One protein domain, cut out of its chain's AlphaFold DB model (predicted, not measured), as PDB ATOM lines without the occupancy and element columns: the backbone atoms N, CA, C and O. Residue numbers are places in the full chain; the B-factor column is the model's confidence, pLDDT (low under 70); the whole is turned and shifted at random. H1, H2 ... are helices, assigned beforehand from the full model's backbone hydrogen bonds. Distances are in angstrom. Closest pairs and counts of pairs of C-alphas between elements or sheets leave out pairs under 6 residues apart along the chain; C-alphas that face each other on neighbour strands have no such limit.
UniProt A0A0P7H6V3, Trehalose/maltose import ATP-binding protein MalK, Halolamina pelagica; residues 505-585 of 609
ATOM      1  N   PHE A 505      80.012  -6.027  20.661       88.12
ATOM      2  CA  PHE A 505      79.613  -7.238  19.964       88.12
ATOM      3  C   PHE A 505      80.623  -8.371  20.202       88.12
ATOM      4  O   PHE A 505      80.220  -9.510  20.417       88.12
ATOM      5  N   ARG A 506      81.922  -8.056  20.306       86.50
ATOM      6  CA  ARG A 506      82.950  -9.048  20.646       86.50
ATOM      7  C   ARG A 506      82.748  -9.638  22.041       86.50
ATOM      8  O   ARG A 506      82.739 -10.860  22.163       86.50
ATOM      9  N   GLN A 507      82.484  -8.799  23.047       87.19
ATOM     10  CA  GLN A 507      82.182  -9.248  24.419       87.19
ATOM     11  C   GLN A 507      80.955 -10.176  24.464       87.19
ATOM     12  O   GLN A 507      80.905 -11.141  25.232       87.19
ATOM     13  N   LEU A 508      79.954  -9.906  23.620       89.56
ATOM     14  CA  LEU A 508      78.780 -10.764  23.478       89.56
ATOM     15  C   LEU A 508      79.139 -12.115  22.842       89.56
ATOM     16  O   LEU A 508      78.665 -13.153  23.305       89.56
ATOM     17  N   MET A 509      80.009 -12.117  21.832       87.81
ATOM     18  CA  MET A 509      80.528 -13.343  21.227       87.81
ATOM     19  C   MET A 509      81.372 -14.167  22.212       87.81
ATOM     20  O   MET A 509      81.205 -15.384  22.269       87.81
ATOM     21  N   ASP A 510      82.175 -13.525  23.070       85.75
ATOM     22  CA  ASP A 510      82.909 -14.203  24.151       85.75
ATOM     23  C   ASP A 510      81.968 -14.873  25.148       85.75
ATOM     24  O   ASP A 510      82.217 -15.988  25.607       85.75
ATOM     25  N   LEU A 511      80.864 -14.204  25.494       88.06
ATOM     26  CA  LEU A 511      79.843 -14.789  26.355       88.06
ATOM     27  C   LEU A 511      79.193 -16.009  25.689       88.06
ATOM     28  O   LEU A 511      79.034 -17.033  26.353       88.06
ATOM     29  N   ARG A 512      78.843 -15.916  24.400       88.31
ATOM     30  CA  ARG A 512      78.265 -17.034  23.634       88.31
ATOM     31  C   ARG A 512      79.208 -18.234  23.606       88.31
ATOM     32  O   ARG A 512      78.782 -19.344  23.907       88.31
ATOM     33  N   GLN A 513      80.486 -18.012  23.309       83.12
ATOM     34  CA  GLN A 513      81.487 -19.075  23.314       83.12
ATOM     35  C   GLN A 513      81.659 -19.677  24.714       83.12
ATOM     36  O   GLN A 513      81.600 -20.891  24.880       83.12
ATOM     37  N   ALA A 514      81.762 -18.836  25.747       82.81
ATOM     38  CA  ALA A 514      81.909 -19.306  27.118       82.81
ATOM     39  C   ALA A 514      80.713 -20.145  27.601       82.81
ATOM     40  O   ALA A 514      80.897 -21.056  28.412       82.81
ATOM     41  N   LEU A 515      79.500 -19.834  27.133       85.50
ATOM     42  CA  LEU A 515      78.299 -20.628  27.398       85.50
ATOM     43  C   LEU A 515      78.375 -22.000  26.729       85.50
ATOM     44  O   LEU A 515      78.168 -23.004  27.404       85.50
ATOM     45  N   ASN A 516      78.741 -22.045  25.447       80.75
ATOM     46  CA  ASN A 516      78.879 -23.297  24.700       80.75
ATOM     47  C   ASN A 516      79.949 -24.220  25.303       80.75
ATOM     48  O   ASN A 516      79.752 -25.431  25.382       80.75
ATOM     49  N   ASP A 517      81.045 -23.643  25.795       76.50
ATOM     50  CA  ASP A 517      82.143 -24.390  26.415       76.50
ATOM     51  C   ASP A 517      81.874 -24.741  27.892       76.50
ATOM     52  O   ASP A 517      82.706 -25.369  28.555       76.50
ATOM     53  N   GLY A 518      80.742 -24.301  28.459       78.19
ATOM     54  CA  GLY A 518      80.411 -24.484  29.876       78.19
ATOM     55  C   GLY A 518      81.397 -23.794  30.831       78.19
ATOM     56  O   GLY A 518      81.535 -24.180  31.993       78.19
ATOM     57  N   SER A 519      82.122 -22.780  30.353       78.62
ATOM     58  CA  SER A 519      83.187 -22.103  31.101       78.62
ATOM     59  C   SER A 519      82.678 -20.926  31.945       78.62
ATOM     60  O   SER A 519      83.432 -20.335  32.734       78.62
ATOM     61  N   VAL A 520      81.386 -20.588  31.851       80.75
ATOM     62  CA  VAL A 520      80.790 -19.518  32.657       80.75
ATOM     63  C   VAL A 520      80.662 -19.936  34.124       80.75
ATOM     64  O   VAL A 520      79.817 -20.730  34.523       80.75
ATOM     65  N   ARG A 521      81.487 -19.334  34.986       79.31
ATOM     66  CA  ARG A 521      81.482 -19.601  36.434       79.31
ATOM     67  C   ARG A 521      80.371 -18.838  37.164       79.31
ATOM     68  O   ARG A 521      80.652 -17.867  37.876       79.31
ATOM     69  N   VAL A 522      79.128 -19.304  37.045       82.06
ATOM     70  CA  VAL A 522      77.950 -18.716  37.717       82.06
ATOM     71  C   VAL A 522      78.127 -18.658  39.242       82.06
ATOM     72  O   VAL A 522      77.791 -17.654  39.869       82.06
ATOM     73  N   ASP A 523      78.768 -19.660  39.853       82.06
ATOM     74  CA  ASP A 523      79.050 -19.695  41.299       82.06
ATOM     75  C   ASP A 523      79.870 -18.500  41.802       82.06
ATOM     76  O   ASP A 523      79.707 -18.041  42.937       82.06
ATOM     77  N   ARG A 524      80.787 -17.989  40.971       79.44
ATOM     78  CA  ARG A 524      81.609 -16.827  41.329       79.44
ATOM     79  C   ARG A 524      80.780 -15.548  41.271       79.44
ATOM     80  O   ARG A 524      80.930 -14.713  42.158       79.44
ATOM     81  N   ALA A 525      79.895 -15.430  40.282       81.19
ATOM     82  CA  ALA A 525      78.964 -14.311  40.172       81.19
ATOM     83  C   ALA A 525      77.933 -14.314  41.314       81.19
ATOM     84  O   ALA A 525      77.714 -13.275  41.929       81.19
ATOM     85  N   ARG A 526      77.406 -15.486  41.703       86.31
ATOM     86  CA  ARG A 526      76.503 -15.640  42.861       86.31
ATOM     87  C   ARG A 526      77.089 -15.087  44.158       86.31
ATOM     88  O   ARG A 526      76.383 -14.460  44.933       86.31
ATOM     89  N   LYS A 527      78.392 -15.272  44.394       85.50
ATOM     90  CA  LYS A 527      79.081 -14.736  45.586       85.50
ATOM     91  C   LYS A 527      79.245 -13.213  45.577       85.50
ATOM     92  O   LYS A 527      79.510 -12.640  46.629       85.50
ATOM     93  N   GLN A 528      79.170 -12.588  44.406       82.12
ATOM     94  CA  GLN A 528      79.366 -11.149  44.206       82.12
ATOM     95  C   GLN A 528      78.041 -10.394  44.035       82.12
ATOM     96  O   GLN A 528      78.026  -9.169  44.136       82.12
ATOM     97  N   ALA A 529      76.944 -11.116  43.797       86.81
ATOM     98  CA  ALA A 529      75.599 -10.574  43.704       86.81
ATOM     99  C   ALA A 529      75.174  -9.880  45.012       86.81
ATOM    100  O   ALA A 529      75.558 -10.295  46.107       86.81
ATOM    101  N   ALA A 530      74.359  -8.829  44.890       87.25
ATOM    102  CA  ALA A 530      73.769  -8.146  46.040       87.25
ATOM    103  C   ALA A 530      72.838  -9.079  46.837       87.25
ATOM    104  O   ALA A 530      72.809  -9.002  48.066       87.25
ATOM    105  N   ASP A 531      72.136  -9.974  46.139       89.62
ATOM    106  CA  ASP A 531      71.374 -11.081  46.708       89.62
ATOM    107  C   ASP A 531      71.720 -12.399  45.971       89.62
ATOM    108  O   ASP A 531      71.359 -12.566  44.805       89.62
ATOM    109  N   PRO A 532      72.450 -13.338  46.607       87.75
ATOM    110  CA  PRO A 532      72.843 -14.611  45.989       87.75
ATOM    111  C   PRO A 532      71.686 -15.562  45.648       87.75
ATOM    112  O   PRO A 532      71.885 -16.487  44.851       87.75
ATOM    113  N   ASP A 533      70.522 -15.376  46.280       87.94
ATOM    114  CA  ASP A 533      69.335 -16.216  46.093       87.94
ATOM    115  C   ASP A 533      68.373 -15.636  45.036       87.94
ATOM    116  O   ASP A 533      67.437 -16.325  44.624       87.94
ATOM    117  N   ASP A 534      68.614 -14.405  44.571       91.44
ATOM    118  CA  ASP A 534      67.833 -13.725  43.537       91.44
ATOM    119  C   ASP A 534      68.501 -13.840  42.149       91.44
ATOM    120  O   ASP A 534      69.565 -13.249  41.922       91.44
ATOM    121  N   PRO A 535      67.897 -14.566  41.186       89.50
ATOM    122  CA  PRO A 535      68.440 -14.712  39.838       89.50
ATOM    123  C   PRO A 535      68.677 -13.382  39.113       89.50
ATOM    124  O   PRO A 535      69.652 -13.277  38.371       89.50
ATOM    125  N   GLU A 536      67.855 -12.353  39.352       91.75
ATOM    126  CA  GLU A 536      68.043 -11.029  38.742       91.75
ATOM    127  C   GLU A 536      69.323 -10.361  39.263       91.75
ATOM    128  O   GLU A 536      70.138  -9.855  38.486       91.75
ATOM    129  N   SER A 537      69.563 -10.430  40.578       91.06
ATOM    130  CA  SER A 537      70.806  -9.935  41.167       91.06
ATOM    131  C   SER A 537      72.042 -10.708  40.691       91.06
ATOM    132  O   SER A 537      73.120 -10.112  40.596       91.06
ATOM    133  N   VAL A 538      71.926 -12.010  40.419       89.62
ATOM    134  CA  VAL A 538      73.028 -12.828  39.884       89.62
ATOM    135  C   VAL A 538      73.295 -12.486  38.419       89.62
ATOM    136  O   VAL A 538      74.451 -12.267  38.058       89.62
ATOM    137  N   ALA A 539      72.254 -12.363  37.593       90.06
ATOM    138  CA  ALA A 539      72.358 -11.957  36.192       90.06
ATOM    139  C   ALA A 539      73.022 -10.577  36.053       90.06
ATOM    140  O   ALA A 539      73.958 -10.415  35.270       90.06
ATOM    141  N   ALA A 540      72.633  -9.610  36.892       89.12
ATOM    142  CA  ALA A 540      73.259  -8.290  36.933       89.12
ATOM    143  C   ALA A 540      74.757  -8.351  37.288       89.12
ATOM    144  O   ALA A 540      75.561  -7.628  36.698       89.12
ATOM    145  N   ALA A 541      75.152  -9.233  38.215       88.31
ATOM    146  CA  ALA A 541      76.557  -9.439  38.569       88.31
ATOM    147  C   ALA A 541      77.362 -10.085  37.429       88.31
ATOM    148  O   ALA A 541      78.527  -9.741  37.229       88.31
ATOM    149  N   ILE A 542      76.752 -10.995  36.656       87.81
ATOM    150  CA  ILE A 542      77.372 -11.555  35.447       87.81
ATOM    151  C   ILE A 542      77.545 -10.453  34.395       87.81
ATOM    152  O   ILE A 542      78.648 -10.296  33.870       87.81
ATOM    153  N   LYS A 543      76.500  -9.652  34.143       88.69
ATOM    154  CA  LYS A 543      76.515  -8.554  33.163       88.69
ATOM    155  C   LYS A 543      77.619  -7.541  33.465       88.69
ATOM    156  O   LYS A 543      78.444  -7.274  32.603       88.69
ATOM    157  N   GLN A 544      77.697  -7.055  34.706       87.12
ATOM    158  CA  GLN A 544      78.721  -6.087  35.136       87.12
ATOM    159  C   GLN A 544      80.156  -6.602  35.006       87.12
ATOM    160  O   GLN A 544      81.088  -5.812  34.944       87.12
ATOM    161  N   ARG A 545      80.345  -7.921  35.024       84.50
ATOM    162  CA  ARG A 545      81.663  -8.543  34.925       84.50
ATOM    163  C   ARG A 545      82.086  -8.805  33.481       84.50
ATOM    164  O   ARG A 545      83.272  -8.979  33.226       84.50
ATOM    165  N   ARG A 546      81.117  -8.940  32.577       84.25
ATOM    166  CA  ARG A 546      81.337  -9.316  31.176       84.25
ATOM    167  C   ARG A 546      81.259  -8.128  30.221       84.25
ATOM    168  O   ARG A 546      81.826  -8.223  29.143       84.25
ATOM    169  N   PHE A 547      80.571  -7.054  30.607       86.69
ATOM    170  CA  PHE A 547      80.322  -5.904  29.745       86.69
ATOM    171  C   PHE A 547      80.691  -4.592  30.433       86.69
ATOM    172  O   PHE A 547      80.221  -4.299  31.536       86.69
ATOM    173  N   ASP A 548      81.446  -3.751  29.729       78.62
ATOM    174  CA  ASP A 548      81.885  -2.436  30.208       78.62
ATOM    175  C   ASP A 548      80.866  -1.334  29.863       78.62
ATOM    176  O   ASP A 548      81.165  -0.327  29.217       78.62
ATOM    177  N   GLY A 549      79.610  -1.530  30.275       78.50
ATOM    178  CA  GLY A 549      78.520  -0.564  30.097       78.50
ATOM    179  C   GLY A 549      77.228  -1.157  29.531       78.50
ATOM    180  O   GLY A 549      77.118  -2.355  29.294       78.50
ATOM    181  N   ALA A 550      76.219  -0.301  29.344       78.38
ATOM    182  CA  ALA A 550      74.901  -0.680  28.814       78.38
ATOM    183  C   ALA A 550      74.898  -0.695  27.286       78.38
ATOM    184  O   ALA A 550      75.514   0.195  26.703       78.38
ATOM    185  N   PHE A 551      74.189  -1.630  26.649       84.56
ATOM    186  CA  PHE A 551      74.076  -1.737  25.186       84.56
ATOM    187  C   PHE A 551      73.435  -0.473  24.578       84.56
ATOM    188  O   PHE A 551      72.723   0.260  25.260       84.56
ATOM    189  N   VAL A 552      73.777  -0.136  23.323       87.38
ATOM    190  CA  VAL A 552      73.200   1.061  22.670       87.38
ATOM    191  C   VAL A 552      71.774   0.754  22.231       87.38
ATOM    192  O   VAL A 552      70.878   1.577  22.412       87.38
ATOM    193  N   ASP A 553      71.588  -0.448  21.694       89.00
ATOM    194  CA  ASP A 553      70.313  -0.990  21.266       89.00
ATOM    195  C   ASP A 553      69.548  -1.621  22.453       89.00
ATOM    196  O   ASP A 553      70.043  -2.575  23.066       89.00
ATOM    197  N   PRO A 554      68.350  -1.109  22.802       89.75
ATOM    198  CA  PRO A 554      67.536  -1.653  23.889       89.75
ATOM    199  C   PRO A 554      67.002  -3.066  23.628       89.75
ATOM    200  O   PRO A 554      66.781  -3.814  24.582       89.75
ATOM    201  N   ASP A 555      66.774  -3.434  22.365       91.38
ATOM    202  CA  ASP A 555      66.280  -4.761  22.004       91.38
ATOM    203  C   ASP A 555      67.412  -5.786  22.158       91.38
ATOM    204  O   ASP A 555      67.203  -6.847  22.753       91.38
ATOM    205  N   ALA A 556      68.639  -5.431  21.747       90.88
ATOM    206  CA  ALA A 556      69.826  -6.239  22.042       90.88
ATOM    207  C   ALA A 556      70.034  -6.395  23.558       90.88
ATOM    208  O   ALA A 556      70.288  -7.500  24.040       90.88
ATOM    209  N   GLU A 557      69.882  -5.304  24.320       92.12
ATOM    210  CA  GLU A 557      70.006  -5.333  25.780       92.12
ATOM    211  C   GLU A 557      69.005  -6.300  26.421       92.12
ATOM    212  O   GLU A 557      69.383  -7.106  27.272       92.12
ATOM    213  N   SER A 558      67.747  -6.257  25.975       93.50
ATOM    214  CA  SER A 558      66.685  -7.119  26.494       93.50
ATOM    215  C   SER A 558      66.966  -8.599  26.244       93.50
ATOM    216  O   SER A 558      66.710  -9.416  27.125       93.50
ATOM    217  N   VAL A 559      67.482  -8.960  25.066       94.12
ATOM    218  CA  VAL A 559      67.825 -10.355  24.750       94.12
ATOM    219  C   VAL A 559      68.961 -10.852  25.644       94.12
ATOM    220  O   VAL A 559      68.899 -11.973  26.155       94.12
ATOM    221  N   VAL A 560      69.989 -10.025  25.852       93.44
ATOM    222  CA  VAL A 560      71.122 -10.370  26.719       93.44
ATOM    223  C   VAL A 560      70.670 -10.532  28.168       93.44
ATOM    224  O   VAL A 560      71.047 -11.510  28.811       93.44
ATOM    225  N   ASP A 561      69.838  -9.625  28.678       93.94
ATOM    226  CA  ASP A 561      69.322  -9.697  30.048       93.94
ATOM    227  C   ASP A 561      68.480 -10.960  30.274       93.94
ATOM    228  O   ASP A 561      68.673 -11.665  31.268       93.94
ATOM    229  N   ASP A 562      67.619 -11.302  29.317       94.81
ATOM    230  CA  ASP A 562      66.827 -12.531  29.332       94.81
ATOM    231  C   ASP A 562      67.706 -13.795  29.336       94.81
ATOM    232  O   ASP A 562      67.441 -14.741  30.084       94.81
ATOM    233  N   ALA A 563      68.764 -13.823  28.520       94.38
ATOM    234  CA  ALA A 563      69.695 -14.948  28.469       94.38
ATOM    235  C   ALA A 563      70.497 -15.087  29.772       94.38
ATOM    236  O   ALA A 563      70.646 -16.188  30.303       94.38
ATOM    237  N   LEU A 564      70.974 -13.975  30.340       93.56
ATOM    238  CA  LEU A 564      71.671 -13.977  31.626       93.56
ATOM    239  C   LEU A 564      70.756 -14.397  32.781       93.56
ATOM    240  O   LEU A 564      71.222 -15.037  33.726       93.56
ATOM    241  N   LEU A 565      69.463 -14.078  32.708       94.56
ATOM    242  CA  LEU A 565      68.472 -14.543  33.673       94.56
ATOM    243  C   LEU A 565      68.242 -16.058  33.562       94.56
ATOM    244  O   LEU A 565      68.185 -16.733  34.592       94.56
ATOM    245  N   ALA A 566      68.145 -16.612  32.350       92.88
ATOM    246  CA  ALA A 566      68.072 -18.062  32.138       92.88
ATOM    247  C   ALA A 566      69.308 -18.772  32.724       92.88
ATOM    248  O   ALA A 566      69.179 -19.687  33.542       92.88
ATOM    249  N   LEU A 567      70.500 -18.239  32.446       92.00
ATOM    250  CA  LEU A 567      71.763 -18.723  33.001       92.00
ATOM    251  C   LEU A 567      71.800 -18.653  34.537       92.00
ATOM    252  O   LEU A 567      72.223 -19.592  35.211       92.00
ATOM    253  N   ALA A 568      71.328 -17.554  35.133       91.00
ATOM    254  CA  ALA A 568      71.258 -17.412  36.587       91.00
ATOM    255  C   ALA A 568      70.302 -18.434  37.233       91.00
ATOM    256  O   ALA A 568      70.550 -18.887  38.359       91.00
ATOM    257  N   ASN A 569      69.253 -18.839  36.511       91.38
ATOM    258  CA  ASN A 569      68.331 -19.906  36.902       91.38
ATOM    259  C   ASN A 569      68.900 -21.323  36.696       91.38
ATOM    260  O   ASN A 569      68.287 -22.286  37.161       91.38
ATOM    261  N   GLY A 570      70.085 -21.452  36.090       89.00
ATOM    262  CA  GLY A 570      70.742 -22.729  35.805       89.00
ATOM    263  C   GLY A 570      70.249 -23.407  34.528       89.00
ATOM    264  O   GLY A 570      70.348 -24.630  34.435       89.00
ATOM    265  N   ASP A 571      69.678 -22.639  33.596       91.69
ATOM    266  CA  ASP A 571      69.301 -23.104  32.259       91.69
ATOM    267  C   ASP A 571      70.298 -22.573  31.216       91.69
ATOM    268  O   ASP A 571      70.065 -21.582  30.517       91.69
ATOM    269  N   ASP A 572      71.469 -23.210  31.186       90.62
ATOM    270  CA  ASP A 572      72.589 -22.844  30.316       90.62
ATOM    271  C   ASP A 572      72.226 -23.045  28.832       90.62
ATOM    272  O   ASP A 572      72.585 -22.220  27.989       90.62
ATOM    273  N   ASP A 573      71.456 -24.097  28.530       89.19
ATOM    274  CA  ASP A 573      70.991 -24.428  27.180       89.19
ATOM    275  C   ASP A 573      70.023 -23.356  26.654       89.19
ATOM    276  O   ASP A 573      70.166 -22.887  25.522       89.19
ATOM    277  N   GLU A 574      69.055 -22.918  27.472       92.75
ATOM    278  CA  GLU A 574      68.146 -21.828  27.100       92.75
ATOM    279  C   GLU A 574      68.910 -20.516  26.881       92.75
ATOM    280  O   GLU A 574      68.643 -19.798  25.912       92.75
ATOM    281  N   ALA A 575      69.876 -20.202  27.751       92.12
ATOM    282  CA  ALA A 575      70.703 -19.010  27.614       92.12
ATOM    283  C   ALA A 575      71.505 -19.019  26.301       92.12
ATOM    284  O   ALA A 575      71.479 -18.037  25.556       92.12
ATOM    285  N   ALA A 576      72.179 -20.132  25.995       90.31
ATOM    286  CA  ALA A 576      72.963 -20.292  24.774       90.31
ATOM    287  C   ALA A 576      72.085 -20.189  23.517       90.31
ATOM    288  O   ALA A 576      72.412 -19.435  22.596       90.31
ATOM    289  N   GLN A 577      70.936 -20.874  23.503       91.44
ATOM    290  CA  GLN A 577      70.012 -20.865  22.368       91.44
ATOM    291  C   GLN A 577      69.446 -19.466  22.101       91.44
ATOM    292  O   GLN A 577      69.433 -19.025  20.953       91.44
ATOM    293  N   ARG A 578      69.029 -18.735  23.147       93.81
ATOM    294  CA  ARG A 578      68.503 -17.364  23.010       93.81
ATOM    295  C   ARG A 578      69.505 -16.428  22.342       93.81
ATOM    296  O   ARG A 578      69.130 -15.669  21.451       93.81
ATOM    297  N   LEU A 579      70.770 -16.487  22.761       92.38
ATOM    298  CA  LEU A 579      71.818 -15.664  22.162       92.38
ATOM    299  C   LEU A 579      72.150 -16.112  20.734       92.38
ATOM    300  O   LEU A 579      72.375 -15.263  19.876       92.38
ATOM    301  N   ALA A 580      72.173 -17.420  20.469       88.44
ATOM    302  CA  ALA A 580      72.441 -17.950  19.136       88.44
ATOM    303  C   ALA A 580      71.368 -17.540  18.118       88.44
ATOM    304  O   ALA A 580      71.711 -17.075  17.032       88.44
ATOM    305  N   ASP A 581      70.090 -17.650  18.490       90.00
ATOM    306  CA  ASP A 581      68.959 -17.317  17.620       90.00
ATOM    307  C   ASP A 581      68.894 -15.818  17.298       90.00
ATOM    308  O   ASP A 581      68.553 -15.437  16.177       90.00
ATOM    309  N   ALA A 582      69.208 -14.961  18.273       91.50
ATOM    310  CA  ALA A 582      69.132 -13.514  18.105       91.50
ATOM    311  C   ALA A 582      70.355 -12.925  17.392       91.50
ATOM    312  O   ALA A 582      70.209 -12.008  16.591       91.50
ATOM    313  N   PHE A 583      71.555 -13.436  17.675       91.81
ATOM    314  CA  PHE A 583      72.810 -12.796  17.271       91.81
ATOM    315  C   PHE A 583      73.610 -13.589  16.233       91.81
ATOM    316  O   PHE A 583      74.827 -13.438  16.155       91.81
ATOM    317  N   THR A 584      72.947 -14.431  15.432       90.56
ATOM    318  CA  THR A 584      73.615 -15.153  14.340       90.56
ATOM    319  C   THR A 584      74.240 -14.169  13.346       90.56
ATOM    320  O   THR A 584      73.541 -13.343  12.757       90.56
ATOM    321  N   THR A 585      75.542 -14.302  13.109       90.88
ATOM    322  CA  THR A 585      76.304 -13.415  12.219       90.88
ATOM    323  C   THR A 585      76.325 -13.922  10.775       90.88
ATOM    324  O   THR A 585      76.146 -15.122  10.549       90.88
TER     325      THR A 585
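What this domain is: This is residues 505 to 585 of the 609 residues of the protein "Trehalose/maltose import ATP-binding protein MalK" of Halolamina pelagica (UniProt A0A0P7H6V3). What shape do the helices make? H4 and H5 lie side by side as a helical hairpin, and on one face of this layer H3 crosses H4 while H1 packs on H5 with residues 512 to 516. The short H2 packs on H3. What are the make-up and size? The printed part has 81 residues with five named helices, H1 to H5 in order, and no named strand: the class is all helix. It is compact, with a radius of gyration of the C-alphas of 11.6 A and spans of 34 by 26 by 17 A.

How they stand to each other: What does H1, residues 505 to 516, touch? With residues 512 to 516 alone it touches H5, residues 572 to 582; the closest C-alphas, of Leu 515 and Ala 576, are 6.0 A apart. They run opposite ways at a steep tilt of 37 degrees, only just past shallow. What does H3, residues 535 to 546, touch? Its residues 538 to 542 alone touch H2, residues 522 to 526, closest at the C-alphas of Arg 526 and Val 538, 5.4 A apart. It also touches H4, residues 554 to 568, opposite ways at a steep tilt of 66 degrees, with the closest C-alphas, of Ala 539 and Leu 564, 5.0 A apart. How does the hairpin of H4 and H5 close? They touch, opposite ways at a shallow tilt of 15 degrees, with the closest C-alphas, of Ala 563 and Ala 575, 4.3 A apart. In H1 to H5 every O i to N i+4 pair is within hydrogen-bond range.

Where its parts are: Where does H1 begin? C-alpha 505 is at (79.613, -7.238, 19.964), and H1 measures 16.8 A from first to last C-alpha. How long are the others? H2 measures 6.2 A, H3 16.4 A, H4 20.6 A and H5 15.8 A, ending with C-alpha 582 at (69.132, -13.514, 18.105).

The domain as a whole: How far does it reach? The two C-alphas farthest apart, of Asp 531 and Thr 585, are 34.9 A apart. Are there cuts, long links or low confidence? The printed part has no cut and no long link, and no printed residue is under 70 in pLDDT.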